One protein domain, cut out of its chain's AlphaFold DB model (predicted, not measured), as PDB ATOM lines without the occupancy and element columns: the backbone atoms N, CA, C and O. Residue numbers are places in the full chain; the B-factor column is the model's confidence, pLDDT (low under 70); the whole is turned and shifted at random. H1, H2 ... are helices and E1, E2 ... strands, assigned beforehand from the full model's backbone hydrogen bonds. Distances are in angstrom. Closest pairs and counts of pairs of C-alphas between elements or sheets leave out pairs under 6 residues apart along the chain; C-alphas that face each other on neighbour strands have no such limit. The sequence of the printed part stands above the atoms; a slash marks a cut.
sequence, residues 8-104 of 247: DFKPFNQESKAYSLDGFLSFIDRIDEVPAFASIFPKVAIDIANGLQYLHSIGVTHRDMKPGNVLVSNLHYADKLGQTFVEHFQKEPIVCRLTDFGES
ATOM      1  N   ASP A   8     143.730 134.873 194.518       92.88
ATOM      2  CA  ASP A   8     144.049 136.235 194.116       92.88
ATOM      3  C   ASP A   8     144.747 136.213 192.752       92.88
ATOM      4  O   ASP A   8     145.786 135.569 192.583       92.88
ATOM      5  N   PHE A   9     144.171 136.888 191.757       91.00
ATOM      6  CA  PHE A   9     144.746 136.914 190.415       91.00
ATOM      7  C   PHE A   9     145.832 137.989 190.240       91.00
ATOM      8  O   PHE A   9     146.417 138.094 189.160       91.00
ATOM      9  N   LYS A  10     146.176 138.739 191.294       89.69
ATOM     10  CA  LYS A  10     147.215 139.774 191.269       89.69
ATOM     11  C   LYS A  10     148.573 139.303 190.719       89.69
ATOM     12  O   LYS A  10     149.141 140.050 189.922       89.69
ATOM     13  N   PRO A  11     149.089 138.088 191.018       87.38
ATOM     14  CA  PRO A  11     150.324 137.581 190.399       87.38
ATOM     15  C   PRO A  11     150.273 137.468 188.868       87.38
ATOM     16  O   PRO A  11     151.314 137.404 188.221       87.38
ATOM     17  N   PHE A  12     149.069 137.448 188.293       86.12
ATOM     18  CA  PHE A  12     148.806 137.360 186.857       86.12
ATOM     19  C   PHE A  12     148.404 138.719 186.261       86.12
ATOM     20  O   PHE A  12     147.832 138.767 185.177       86.12
ATOM     21  N   ASN A  13     148.690 139.828 186.958       86.62
ATOM     22  CA  ASN A  13     148.323 141.198 186.572       86.62
ATOM     23  C   ASN A  13     146.807 141.415 186.421       86.62
ATOM     24  O   ASN A  13     146.356 142.133 185.530       86.62
ATOM     25  N   GLN A  14     146.014 140.789 187.292       87.75
ATOM     26  CA  GLN A  14     144.557 140.886 187.283       87.75
ATOM     27  C   GLN A  14     144.043 141.219 188.689       87.75
ATOM     28  O   GLN A  14     144.359 140.528 189.647       87.75
ATOM     29  N   GLU A  15     143.187 142.232 188.818       87.56
ATOM     30  CA  GLU A  15     142.639 142.691 190.115       87.56
ATOM     31  C   GLU A  15     141.453 141.840 190.623       87.56
ATOM     32  O   GLU A  15     140.773 142.180 191.592       87.56
ATOM     33  N   SER A  16     141.154 140.737 189.937       89.19
ATOM     34  CA  SER A  16     140.036 139.857 190.278       89.19
ATOM     35  C   SER A  16     140.391 138.882 191.397       89.19
ATOM     36  O   SER A  16     141.555 138.567 191.640       89.19
ATOM     37  N   LYS A  17     139.356 138.352 192.057       93.00
ATOM     38  CA  LYS A  17     139.465 137.311 193.086       93.00
ATOM     39  C   LYS A  17     138.414 136.232 192.861       93.00
ATOM     40  O   LYS A  17     137.299 136.543 192.444       93.00
ATOM     41  N   ALA A  18     138.750 134.985 193.178       90.94
ATOM     42  CA  ALA A  18     137.808 133.870 193.197       90.94
ATOM     43  C   ALA A  18     137.828 133.164 194.555       90.94
ATOM     44  O   ALA A  18     138.891 132.898 195.102       90.94
ATOM     45  N   TYR A  19     136.648 132.847 195.084       90.38
ATOM     46  CA  TYR A  19     136.484 132.176 196.384       90.38
ATOM     47  C   TYR A  19     136.023 130.723 196.240       90.38
ATOM     48  O   TYR A  19     136.108 129.940 197.181       90.38
ATOM     49  N   SER A  20     135.547 130.356 195.052       87.38
ATOM     50  CA  SER A  20     135.149 129.003 194.689       87.38
ATOM     51  C   SER A  20     135.729 128.622 193.332       87.38
ATOM     52  O   SER A  20     136.085 129.492 192.528       87.38
ATOM     53  N   LEU A  21     135.791 127.322 193.053       83.94
ATOM     54  CA  LEU A  21     136.202 126.805 191.755       83.94
ATOM     55  C   LEU A  21     135.258 127.305 190.657       83.94
ATOM     56  O   LEU A  21     135.724 127.647 189.581       83.94
ATOM     57  N   ASP A  22     133.962 127.442 190.942       82.44
ATOM     58  CA  ASP A  22     132.990 128.048 190.020       82.44
ATOM     59  C   ASP A  22     133.380 129.479 189.601       82.44
ATOM     60  O   ASP A  22     133.452 129.806 188.411       82.44
ATOM     61  N   GLY A  23     133.713 130.322 190.586       84.69
ATOM     62  CA  GLY A  23     134.154 131.695 190.345       84.69
ATOM     63  C   GLY A  23     135.495 131.761 189.615       84.69
ATOM     64  O   GLY A  23     135.680 132.605 188.738       84.69
ATOM     65  N   PHE A  24     136.413 130.846 189.937       89.50
ATOM     66  CA  PHE A  24     137.701 130.718 189.259       89.50
ATOM     67  C   PHE A  24     137.514 130.346 187.783       89.50
ATOM     68  O   PHE A  24     138.027 131.038 186.907       89.50
ATOM     69  N   LEU A  25     136.726 129.308 187.493       82.56
ATOM     70  CA  LEU A  25     136.436 128.854 186.130       82.56
ATOM     71  C   LEU A  25     135.772 129.953 185.297       82.56
ATOM     72  O   LEU A  25     136.200 130.217 184.177       82.56
ATOM     73  N   SER A  26     134.795 130.650 185.882       83.44
ATOM     74  CA  SER A  26     134.125 131.789 185.246       83.44
ATOM     75  C   SER A  26     135.088 132.924 184.890       83.44
ATOM     76  O   SER A  26     134.835 133.679 183.955       83.44
ATOM     77  N   PHE A  27     136.175 133.091 185.649       86.00
ATOM     78  CA  PHE A  27     137.213 134.067 185.337       86.00
ATOM     79  C   PHE A  27     138.133 133.579 184.217       86.00
ATOM     80  O   PHE A  27     138.336 134.321 183.258       86.00
ATOM     81  N   ILE A  28     138.629 132.341 184.298       81.06
ATOM     82  CA  ILE A  28     139.501 131.754 183.268       81.06
ATOM     83  C   ILE A  28     138.824 131.752 181.892       81.06
ATOM     84  O   ILE A  28     139.460 132.095 180.899       81.06
ATOM     85  N   ASP A  29     137.522 131.468 181.836       76.62
ATOM     86  CA  ASP A  29     136.738 131.497 180.594       76.62
ATOM     87  C   ASP A  29     136.704 132.866 179.910       76.62
ATOM     88  O   ASP A  29     136.474 132.948 178.705       76.62
ATOM     89  N   ARG A  30     136.903 133.950 180.667       79.81
ATOM     90  CA  ARG A  30     136.885 135.317 180.134       79.81
ATOM     91  C   ARG A  30     138.224 135.763 179.569       79.81
ATOM     92  O   ARG A  30     138.232 136.697 178.775       79.81
ATOM     93  N   ILE A  31     139.333 135.163 180.004       71.88
ATOM     94  CA  ILE A  31     140.676 135.689 179.722       71.88
ATOM     95  C   ILE A  31     141.406 134.985 178.571       71.88
ATOM     96  O   ILE A  31     142.499 135.411 178.244       71.88
ATOM     97  N   ASP A  32     140.834 133.949 177.945       64.38
ATOM     98  CA  ASP A  32     141.402 133.206 176.790       64.38
ATOM     99  C   ASP A  32     142.891 132.780 176.935       64.38
ATOM    100  O   ASP A  32     143.583 132.461 175.973       64.38
ATOM    101  N   GLU A  33     143.402 132.729 178.173       63.59
ATOM    102  CA  GLU A  33     144.794 132.400 178.523       63.59
ATOM    103  C   GLU A  33     144.924 130.973 179.091       63.59
ATOM    104  O   GLU A  33     145.717 130.678 179.988       63.59
ATOM    105  N   VAL A  34     144.145 130.037 178.541       55.62
ATOM    106  CA  VAL A  34     144.076 128.632 178.987       55.62
ATOM    107  C   VAL A  34     145.452 127.946 179.145       55.62
ATOM    108  O   VAL A  34     145.618 127.203 180.117       55.62
ATOM    109  N   PRO A  35     146.471 128.177 178.284       59.16
ATOM    110  CA  PRO A  35     147.759 127.495 178.419       59.16
ATOM    111  C   PRO A  35     148.500 127.800 179.727       59.16
ATOM    112  O   PRO A  35     149.141 126.905 180.278       59.16
ATOM    113  N   ALA A  36     148.400 129.029 180.248       65.44
ATOM    114  CA  ALA A  36     149.110 129.447 181.460       65.44
ATOM    115  C   ALA A  36     148.547 128.779 182.727       65.44
ATOM    116  O   ALA A  36     149.283 128.504 183.674       65.44
ATOM    117  N   PHE A  37     147.251 128.463 182.717       74.12
ATOM    118  CA  PHE A  37     146.538 127.862 183.844       74.12
ATOM    119  C   PHE A  37     146.355 126.345 183.707       74.12
ATOM    120  O   PHE A  37     145.770 125.713 184.583       74.12
ATOM    121  N   ALA A  38     146.882 125.722 182.652       67.12
ATOM    122  CA  ALA A  38     146.738 124.286 182.411       67.12
ATOM    123  C   ALA A  38     147.218 123.412 183.590       67.12
ATOM    124  O   ALA A  38     146.619 122.375 183.877       67.12
ATOM    125  N   SER A  39     148.266 123.836 184.309       70.12
ATOM    126  CA  SER A  39     148.807 123.124 185.477       70.12
ATOM    127  C   SER A  39     147.891 123.148 186.707       70.12
ATOM    128  O   SER A  39     148.070 122.324 187.605       70.12
ATOM    129  N   ILE A  40     146.893 124.038 186.754       79.25
ATOM    130  CA  ILE A  40     145.940 124.144 187.868       79.25
ATOM    131  C   ILE A  40     144.981 122.958 187.886       79.25
ATOM    132  O   ILE A  40     144.747 122.383 188.946       79.25
ATOM    133  N   PHE A  41     144.444 122.549 186.735       75.75
ATOM    134  CA  PHE A  41     143.370 121.551 186.674       75.75
ATOM    135  C   PHE A  41     143.749 120.176 187.250       75.75
ATOM    136  O   PHE A  41     142.946 119.619 188.001       75.75
ATOM    137  N   PRO A  42     144.961 119.635 187.011       68.38
ATOM    138  CA  PRO A  42     145.412 118.423 187.695       68.38
ATOM    139  C   PRO A  42     145.448 118.570 189.219       68.38
ATOM    140  O   PRO A  42     145.047 117.656 189.934       68.38
ATOM    141  N   LYS A  43     145.886 119.724 189.732       78.00
ATOM    142  CA  LYS A  43     145.927 119.980 191.175       78.00
ATOM    143  C   LYS A  43     144.525 120.110 191.771       78.00
ATOM    144  O   LYS A  43     144.274 119.521 192.817       78.00
ATOM    145  N   VAL A  44     143.599 120.782 191.078       76.06
ATOM    146  CA  VAL A  44     142.172 120.829 191.453       76.06
ATOM    147  C   VAL A  44     141.607 119.414 191.594       76.06
ATOM    148  O   VAL A  44     140.990 119.088 192.606       76.06
ATOM    149  N   ALA A  45     141.846 118.563 190.595       69.56
ATOM    150  CA  ALA A  45     141.412 117.171 190.595       69.56
ATOM    151  C   ALA A  45     141.964 116.385 191.797       69.56
ATOM    152  O   ALA A  45     141.202 115.712 192.491       69.56
ATOM    153  N   ILE A  46     143.270 116.503 192.058       68.12
ATOM    154  CA  ILE A  46     143.946 115.836 193.179       68.12
ATOM    155  C   ILE A  46     143.372 116.297 194.522       68.12
ATOM    156  O   ILE A  46     143.049 115.465 195.366       68.12
ATOM    157  N   ASP A  47     143.202 117.602 194.723       78.56
ATOM    158  CA  ASP A  47     142.717 118.148 195.993       78.56
ATOM    159  C   ASP A  47     141.255 117.785 196.267       78.56
ATOM    160  O   ASP A  47     140.911 117.433 197.397       78.56
ATOM    161  N   ILE A  48     140.397 117.805 195.240       74.12
ATOM    162  CA  ILE A  48     139.010 117.337 195.362       74.12
ATOM    163  C   ILE A  48     138.987 115.854 195.740       74.12
ATOM    164  O   ILE A  48     138.270 115.471 196.663       74.12
ATOM    165  N   ALA A  49     139.777 115.025 195.055       66.56
ATOM    166  CA  ALA A  49     139.829 113.593 195.318       66.56
ATOM    167  C   ALA A  49     140.351 113.287 196.732       66.56
ATOM    168  O   ALA A  49     139.731 112.499 197.444       66.56
ATOM    169  N   ASN A  50     141.412 113.966 197.178       68.75
ATOM    170  CA  ASN A  50     141.933 113.868 198.545       68.75
ATOM    171  C   ASN A  50     140.888 114.282 199.588       68.75
ATOM    172  O   ASN A  50     140.689 113.588 200.585       68.75
ATOM    173  N   GLY A  51     140.189 115.396 199.352       69.56
ATOM    174  CA  GLY A  51     139.122 115.862 200.233       69.56
ATOM    175  C   GLY A  51     137.987 114.845 200.342       69.56
ATOM    176  O   GLY A  51     137.535 114.541 201.443       69.56
ATOM    177  N   LEU A  52     137.560 114.269 199.217       65.62
ATOM    178  CA  LEU A  52     136.525 113.234 199.190       65.62
ATOM    179  C   LEU A  52     136.987 111.953 199.886       65.62
ATOM    180  O   LEU A  52     136.234 111.392 200.677       65.62
ATOM    181  N   GLN A  53     138.224 111.518 199.642       61.66
ATOM    182  CA  GLN A  53     138.814 110.355 200.300       61.66
ATOM    183  C   GLN A  53     138.826 110.533 201.823       61.66
ATOM    184  O   GLN A  53     138.430 109.619 202.545       61.66
ATOM    185  N   TYR A  54     139.229 111.710 202.308       62.47
ATOM    186  CA  TYR A  54     139.209 112.027 203.733       62.47
ATOM    187  C   TYR A  54     137.793 111.974 204.311       62.47
ATOM    188  O   TYR A  54     137.580 111.341 205.339       62.47
ATOM    189  N   LEU A  55     136.807 112.592 203.652       57.47
ATOM    190  CA  LEU A  55     135.420 112.536 204.122       57.47
ATOM    191  C   LEU A  55     134.936 111.087 204.220       57.47
ATOM    192  O   LEU A  55     134.394 110.681 205.247       57.47
ATOM    193  N   HIS A  56     135.195 110.276 203.198       62.56
ATOM    194  CA  HIS A  56     134.781 108.878 203.202       62.56
ATOM    195  C   HIS A  56     135.511 108.046 204.264       62.56
ATOM    196  O   HIS A  56     134.892 107.168 204.862       62.56
ATOM    197  N   SER A  57     136.788 108.323 204.553       55.00
ATOM    198  CA  SER A  57     137.537 107.594 205.590       55.00
ATOM    199  C   SER A  57     136.961 107.802 206.994       55.00
ATOM    200  O   SER A  57     137.074 106.917 207.839       55.00
ATOM    201  N   ILE A  58     136.270 108.924 207.218       61.78
ATOM    202  CA  ILE A  58     135.534 109.216 208.457       61.78
ATOM    203  C   ILE A  58     134.029 108.909 208.351       61.78
ATOM    204  O   ILE A  58     133.240 109.342 209.194       61.78
ATOM    205  N   GLY A  59     133.610 108.170 207.319       51.25
ATOM    206  CA  GLY A  59     132.216 107.784 207.100       51.25
ATOM    207  C   GLY A  59     131.298 108.966 206.792       51.25
ATOM    208  O   GLY A  59     130.126 108.943 207.166       51.25
ATOM    209  N   VAL A  60     131.833 110.027 206.183       54.59
ATOM    210  CA  VAL A  60     131.086 111.207 205.748       54.59
ATOM    211  C   VAL A  60     130.995 111.235 204.230       54.59
ATOM    212  O   VAL A  60     131.999 111.199 203.528       54.59
ATOM    213  N   THR A  61     129.787 111.388 203.701       54.06
ATOM    214  CA  THR A  61     129.572 111.651 202.271       54.06
ATOM    215  C   THR A  61     129.119 113.090 202.075       54.06
ATOM    216  O   THR A  61     128.164 113.522 202.719       54.06
ATOM    217  N   HIS A  62     129.748 113.811 201.139       63.47
ATOM    218  CA  HIS A  62     129.459 115.229 200.873       63.47
ATOM    219  C   HIS A  62     128.073 115.481 200.249       63.47
ATOM    220  O   HIS A  62     127.399 116.444 200.599       63.47
ATOM    221  N   ARG A  63     127.646 114.622 199.309       56.78
ATOM    222  CA  ARG A  63     126.321 114.586 198.636       56.78
ATOM    223  C   ARG A  63     125.873 115.807 197.805       56.78
ATOM    224  O   ARG A  63     124.902 115.655 197.066       56.78
ATOM    225  N   ASP A  64     126.582 116.934 197.841       63.06
ATOM    226  CA  ASP A  64     126.349 118.122 196.991       63.06
ATOM    227  C   ASP A  64     127.653 118.627 196.344       63.06
ATOM    228  O   ASP A  64     128.044 119.787 196.460       63.06
ATOM    229  N   MET A  65     128.393 117.722 195.703       72.31
ATOM    230  CA  MET A  65     129.635 118.085 195.019       72.31
ATOM    231  C   MET A  65     129.352 118.880 193.741       72.31
ATOM    232  O   MET A  65     128.733 118.366 192.808       72.31
ATOM    233  N   LYS A  66     129.854 120.118 193.698       69.75
ATOM    234  CA  LYS A  66     129.790 121.058 192.566       69.75
ATOM    235  C   LYS A  66     130.952 122.061 192.649       69.75
ATOM    236  O   LYS A  66     131.453 122.272 193.755       69.75
ATOM    237  N   PRO A  67     131.355 122.738 191.552       73.75
ATOM    238  CA  PRO A  67     132.420 123.749 191.592       73.75
ATOM    239  C   PRO A  67     132.204 124.848 192.646       73.75
ATOM    240  O   PRO A  67     133.159 125.333 193.249       73.75
ATOM    241  N   GLY A  68     130.950 125.223 192.912       74.56
ATOM    242  CA  GLY A  68     130.610 126.218 193.935       74.56
ATOM    243  C   GLY A  68     130.964 125.790 195.366       74.56
ATOM    244  O   GLY A  68     131.227 126.651 196.197       74.56
ATOM    245  N   ASN A  69     131.041 124.478 195.624       80.50
ATOM    246  CA  ASN A  69     131.355 123.884 196.930       80.50
ATOM    247  C   ASN A  69     132.830 123.466 197.051       80.50
ATOM    248  O   ASN A  69     133.216 122.725 197.955       80.50
ATOM    249  N   VAL A  70     133.674 123.954 196.142       81.50
ATOM    250  CA  VAL A  70     135.126 123.796 196.200       81.50
ATOM    251  C   VAL A  70     135.729 125.177 196.395       81.50
ATOM    252  O   VAL A  70     135.713 125.988 195.476       81.50
ATOM    253  N   LEU A  71     136.250 125.457 197.585       88.38
ATOM    254  CA  LEU A  71     137.028 126.661 197.857       88.38
ATOM    255  C   LEU A  71     138.360 126.592 197.116       88.38
ATOM    256  O   LEU A  71     138.930 125.510 196.972       88.38
ATOM    257  N   VAL A  72     138.860 127.743 196.680       90.31
ATOM    258  CA  VAL A  72     140.133 127.872 195.960       90.31
ATOM    259  C   VAL A  72     141.034 128.887 196.639       90.31
ATOM    260  O   VAL A  72     140.555 129.883 197.176       90.31
ATOM    261  N   SER A  73     142.340 128.638 196.609       93.38
ATOM    262  CA  SER A  73     143.315 129.484 197.284       93.38
ATOM    263  C   SER A  73     144.675 129.461 196.612       93.38
ATOM    264  O   SER A  73     145.118 128.429 196.103       93.38
ATOM    265  N   ASN A  74     145.345 130.608 196.625       93.56
ATOM    266  CA  ASN A  74     146.752 130.736 196.256       93.56
ATOM    267  C   ASN A  74     147.534 131.667 197.196       93.56
ATOM    268  O   ASN A  74     148.596 132.189 196.846       93.56
ATOM    269  N   LEU A  75     147.013 131.885 198.404       90.69
ATOM    270  CA  LEU A  75     147.571 132.837 199.364       90.69
ATOM    271  C   LEU A  75     149.028 132.536 199.745       90.69
ATOM    272  O   LEU A  75     149.766 133.447 200.116       90.69
ATOM    273  N   HIS A  76     149.478 131.285 199.614       89.25
ATOM    274  CA  HIS A  76     150.869 130.894 199.853       89.25
ATOM    275  C   HIS A  76     151.861 131.529 198.869       89.25
ATOM    276  O   HIS A  76     153.047 131.612 199.198       89.25
ATOM    277  N   TYR A  77     151.400 132.012 197.709       90.38
ATOM    278  CA  TYR A  77     152.242 132.728 196.747       90.38
ATOM    279  C   TYR A  77     151.674 134.047 196.206       90.38
ATOM    280  O   TYR A  77     152.360 134.703 195.427       90.38
ATOM    281  N   ALA A  78     150.480 134.476 196.625       88.69
ATOM    282  CA  ALA A  78     149.798 135.661 196.088       88.69
ATOM    283  C   ALA A  78     150.615 136.974 196.158       88.69
ATOM    284  O   ALA A  78     150.487 137.827 195.283       88.69
ATOM    285  N   ASP A  79     151.489 137.124 197.157       89.69
ATOM    286  CA  ASP A  79     152.363 138.300 197.313       89.69
ATOM    287  C   ASP A  79     153.816 138.053 196.855       89.69
ATOM    288  O   ASP A  79     154.715 138.853 197.129       89.69
ATOM    289  N   LYS A  80     154.089 136.921 196.199       87.56
ATOM    290  CA  LYS A  80     155.427 136.562 195.705       87.56
ATOM    291  C   LYS A  80     155.625 137.079 194.284       87.56
ATOM    292  O   LYS A  80     154.679 137.189 193.513       87.56
ATOM    293  N   LEU A  81     156.876 137.373 193.928       86.00
ATOM    294  CA  LEU A  81     157.251 137.919 192.621       86.00
ATOM    295  C   LEU A  81     158.487 137.210 192.050       86.00
ATOM    296  O   LEU A  81     159.263 136.574 192.772       86.00
ATOM    297  N   GLY A  82     158.680 137.350 190.738       85.56
ATOM    298  CA  GLY A  82     159.850 136.838 190.025       85.56
ATOM    299  C   GLY A  82     160.026 135.327 190.183       85.56
ATOM    300  O   GLY A  82     159.062 134.566 190.128       85.56
ATOM    301  N   GLN A  83     161.265 134.891 190.409       86.12
ATOM    302  CA  GLN A  83     161.612 133.471 190.504       86.12
ATOM    303  C   GLN A  83     160.846 132.735 191.617       86.12
ATOM    304  O   GLN A  83     160.397 131.610 191.423       86.12
ATOM    305  N   THR A  84     160.613 133.399 192.755       86.19
ATOM    306  CA  THR A  84     159.869 132.799 193.875       86.19
ATOM    307  C   THR A  84     158.414 132.500 193.513       86.19
ATOM    308  O   THR A  84     157.896 131.446 193.871       86.19
ATOM    309  N   PHE A  85     157.760 133.381 192.749       88.81
ATOM    310  CA  PHE A  85     156.415 133.126 192.231       88.81
ATOM    311  C   PHE A  85     156.398 131.887 191.331       88.81
ATOM    312  O   PHE A  85     155.565 131.006 191.530       88.81
ATOM    313  N   VAL A  86     157.342 131.792 190.389       81.94
ATOM    314  CA  VAL A  86     157.417 130.673 189.437       81.94
ATOM    315  C   VAL A  86     157.572 129.340 190.166       81.94
ATOM    316  O   VAL A  86     156.854 128.392 189.863       81.94
ATOM    317  N   GLU A  87     158.458 129.269 191.160       85.19
ATOM    318  CA  GLU A  87     158.691 128.053 191.949       85.19
ATOM    319  C   GLU A  87     157.446 127.615 192.724       85.19
ATOM    320  O   GLU A  87     157.064 126.443 192.686       85.19
ATOM    321  N   HIS A  88     156.782 128.554 193.403       87.94
ATOM    322  CA  HIS A  88     155.565 128.246 194.145       87.94
ATOM    323  C   HIS A  88     154.409 127.856 193.223       87.94
ATOM    324  O   HIS A  88     153.732 126.869 193.504       87.94
ATOM    325  N   PHE A  89     154.211 128.574 192.116       86.38
ATOM    326  CA  PHE A  89     153.165 128.268 191.144       86.38
ATOM    327  C   PHE A  89     153.387 126.899 190.493       86.38
ATOM    328  O   PHE A  89     152.453 126.122 190.352       86.38
ATOM    329  N   GLN A  90     154.626 126.541 190.149       80.75
ATOM    330  CA  GLN A  90     154.928 125.215 189.599       80.75
ATOM    331  C   GLN A  90     154.693 124.087 190.607       80.75
ATOM    332  O   GLN A  90     154.250 123.006 190.222       80.75
ATOM    333  N   LYS A  91     155.009 124.322 191.884       83.62
ATOM    334  CA  LYS A  91     154.873 123.317 192.943       83.62
ATOM    335  C   LYS A  91     153.424 123.126 193.384       83.62
ATOM    336  O   LYS A  91     152.983 121.997 193.578       83.62
ATOM    337  N   GLU A  92     152.704 124.218 193.590       83.69
ATOM    338  CA  GLU A  92     151.341 124.220 194.102       83.69
ATOM    339  C   GLU A  92     150.581 125.412 193.504       83.69
ATOM    340  O   GLU A  92     150.487 126.463 194.137       83.69
ATOM    341  N   PRO A  93     150.053 125.276 192.272       85.75
ATOM    342  CA  PRO A  93     149.434 126.384 191.541       85.75
ATOM    343  C   PRO A  93     148.053 126.762 192.083       85.75
ATOM    344  O   PRO A  93     147.499 127.785 191.708       85.75
ATOM    345  N   ILE A  94     147.458 125.914 192.916       90.00
ATOM    346  CA  ILE A  94     146.184 126.155 193.583       90.00
ATOM    347  C   ILE A  94     146.083 125.217 194.786       90.00
ATOM    348  O   ILE A  94     146.646 124.120 194.782       90.00
ATOM    349  N   VAL A  95     145.334 125.639 195.792       89.62
ATOM    350  CA  VAL A  95     144.860 124.789 196.879       89.62
ATOM    351  C   VAL A  95     143.343 124.752 196.803       89.62
ATOM    352  O   VAL A  95     142.704 125.806 196.800       89.62
ATOM    353  N   CYS A  96     142.765 123.554 196.750       87.38
ATOM    354  CA  CYS A  96     141.320 123.368 196.801       87.38
ATOM    355  C   CYS A  96     140.876 122.717 198.111       87.38
ATOM    356  O   CYS A  96     141.540 121.829 198.645       87.38
ATOM    357  N   ARG A  97     139.726 123.149 198.635       84.38
ATOM    358  CA  ARG A  97     139.113 122.567 199.839       84.38
ATOM    359  C   ARG A  97     137.615 122.396 199.656       84.38
ATOM    360  O   ARG A  97     136.955 123.271 199.109       84.38
ATOM    361  N   LEU A  98     137.076 121.280 200.137       79.50
ATOM    362  CA  LEU A  98     135.637 121.025 200.102       79.50
ATOM    363  C   LEU A  98     134.921 121.857 201.174       79.50
ATOM    364  O   LEU A  98     135.443 122.022 202.278       79.50
ATOM    365  N   THR A  99     133.746 122.386 200.845       77.19
ATOM    366  CA  THR A  99     132.914 123.200 201.742       77.19
ATOM    367  C   THR A  99     131.433 122.864 201.580       77.19
ATOM    368  O   THR A  99     131.058 122.097 200.706       77.19
ATOM    369  N   ASP A 100     130.586 123.485 202.400       64.38
ATOM    370  CA  ASP A 100     129.131 123.319 202.384       64.38
ATOM    371  C   ASP A 100     128.684 121.879 202.699       64.38
ATOM    372  O   ASP A 100     128.110 121.141 201.898       64.38
ATOM    373  N   PHE A 101     128.951 121.482 203.947       62.00
ATOM    374  CA  PHE A 101     128.545 120.194 204.509       62.00
ATOM    375  C   PHE A 101     127.078 120.165 204.973       62.00
ATOM    376  O   PHE A 101     126.693 119.229 205.674       62.00
ATOM    377  N   GLY A 102     126.248 121.156 204.617       47.56
ATOM    378  CA  GLY A 102     124.838 121.217 205.032       47.56
ATOM    379  C   GLY A 102     124.035 119.985 204.600       47.56
ATOM    380  O   GLY A 102     123.145 119.527 205.311       47.56
ATOM    381  N   GLU A 103     124.444 119.380 203.486       46.31
ATOM    382  CA  GLU A 103     123.921 118.118 202.974       46.31
ATOM    383  C   GLU A 103     124.856 116.932 203.246       46.31
ATOM    384  O   GLU A 103     124.719 115.889 202.621       46.31
ATOM    385  N   SER A 104     125.792 116.992 204.189       44.41
ATOM    386  CA  SER A 104     126.633 115.833 204.520       44.41
ATOM    387  C   SER A 104     125.937 114.861 205.477       44.41
ATOM    388  O   SER A 104     125.159 115.262 206.338       44.41
TER     389      SER A 104
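What this domain is: This is residues 8 to 104 of the 247 residues of the protein "Protein kinase domain-containing protein" of Stichopus japonicus (UniProt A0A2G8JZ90). A short two-strand ribbon, E1 and E2, lies in the middle; the long helix H3 runs beside E2, and H1 comes to E1 with its first residues, 21 to 24. H4 sits beyond the end of the ribbon where E1 ends and E2 begins. The printed part has 97 residues, in the order H1, H2, H3, E1, H4, E2; the sheet, E1 - E2, is antiparallel, and the class is mostly helix. It is compact, with a radius of gyration of the C-alphas of 14.3 A, yet elongated, spanning 44 by 25 by 21 A.

Where its parts are: Pass residues 8 to 20, which hold no named element, and find C-alpha 21 at (136.202, 126.805, 191.755); H1 runs from there to residue 31, 15.6 A. H2 is residues 34 to 37. H3, residues 40 to 57, is 25.7 A long. E1 is residues 70 to 73, H4 residues 82 to 91, 14.7 A, and E2 residues 95 to 98, ending at C-alpha 98, (135.637, 121.025, 200.102).

How they stand to each other: Look first at E1 and E2, antiparallel at 154 degrees: N 71 and O 97 are 2.8 A apart, N 95 and O 73 2.8 A. The closest C-alphas of H3 and E2, Asp 47 and Cys 96, are 5.5 A apart; those of H1 and E1, Leu 21 and Val 70, 5.5 A. H1 and H3 are only just apart, at 8.5 A. H3 and H4 are apart. H1 and H2 are close but not clearly touching, with C-alphas 28 and 34 7.0 A apart; H2 and H3 meet only through their link. In H3 and H4 every O i to N i+4 pair is within hydrogen-bond range, in H1 5 of 7; H2 is too short for one.

The domain as a whole: The C-alphas of Gly 59 and Gly 82, 43.6 A, are the farthest apart. The printed part has no cut. H3 to E1 is a long link. Low confidence, pLDDT under 70, includes residues 49 to 64 and 100 to 104.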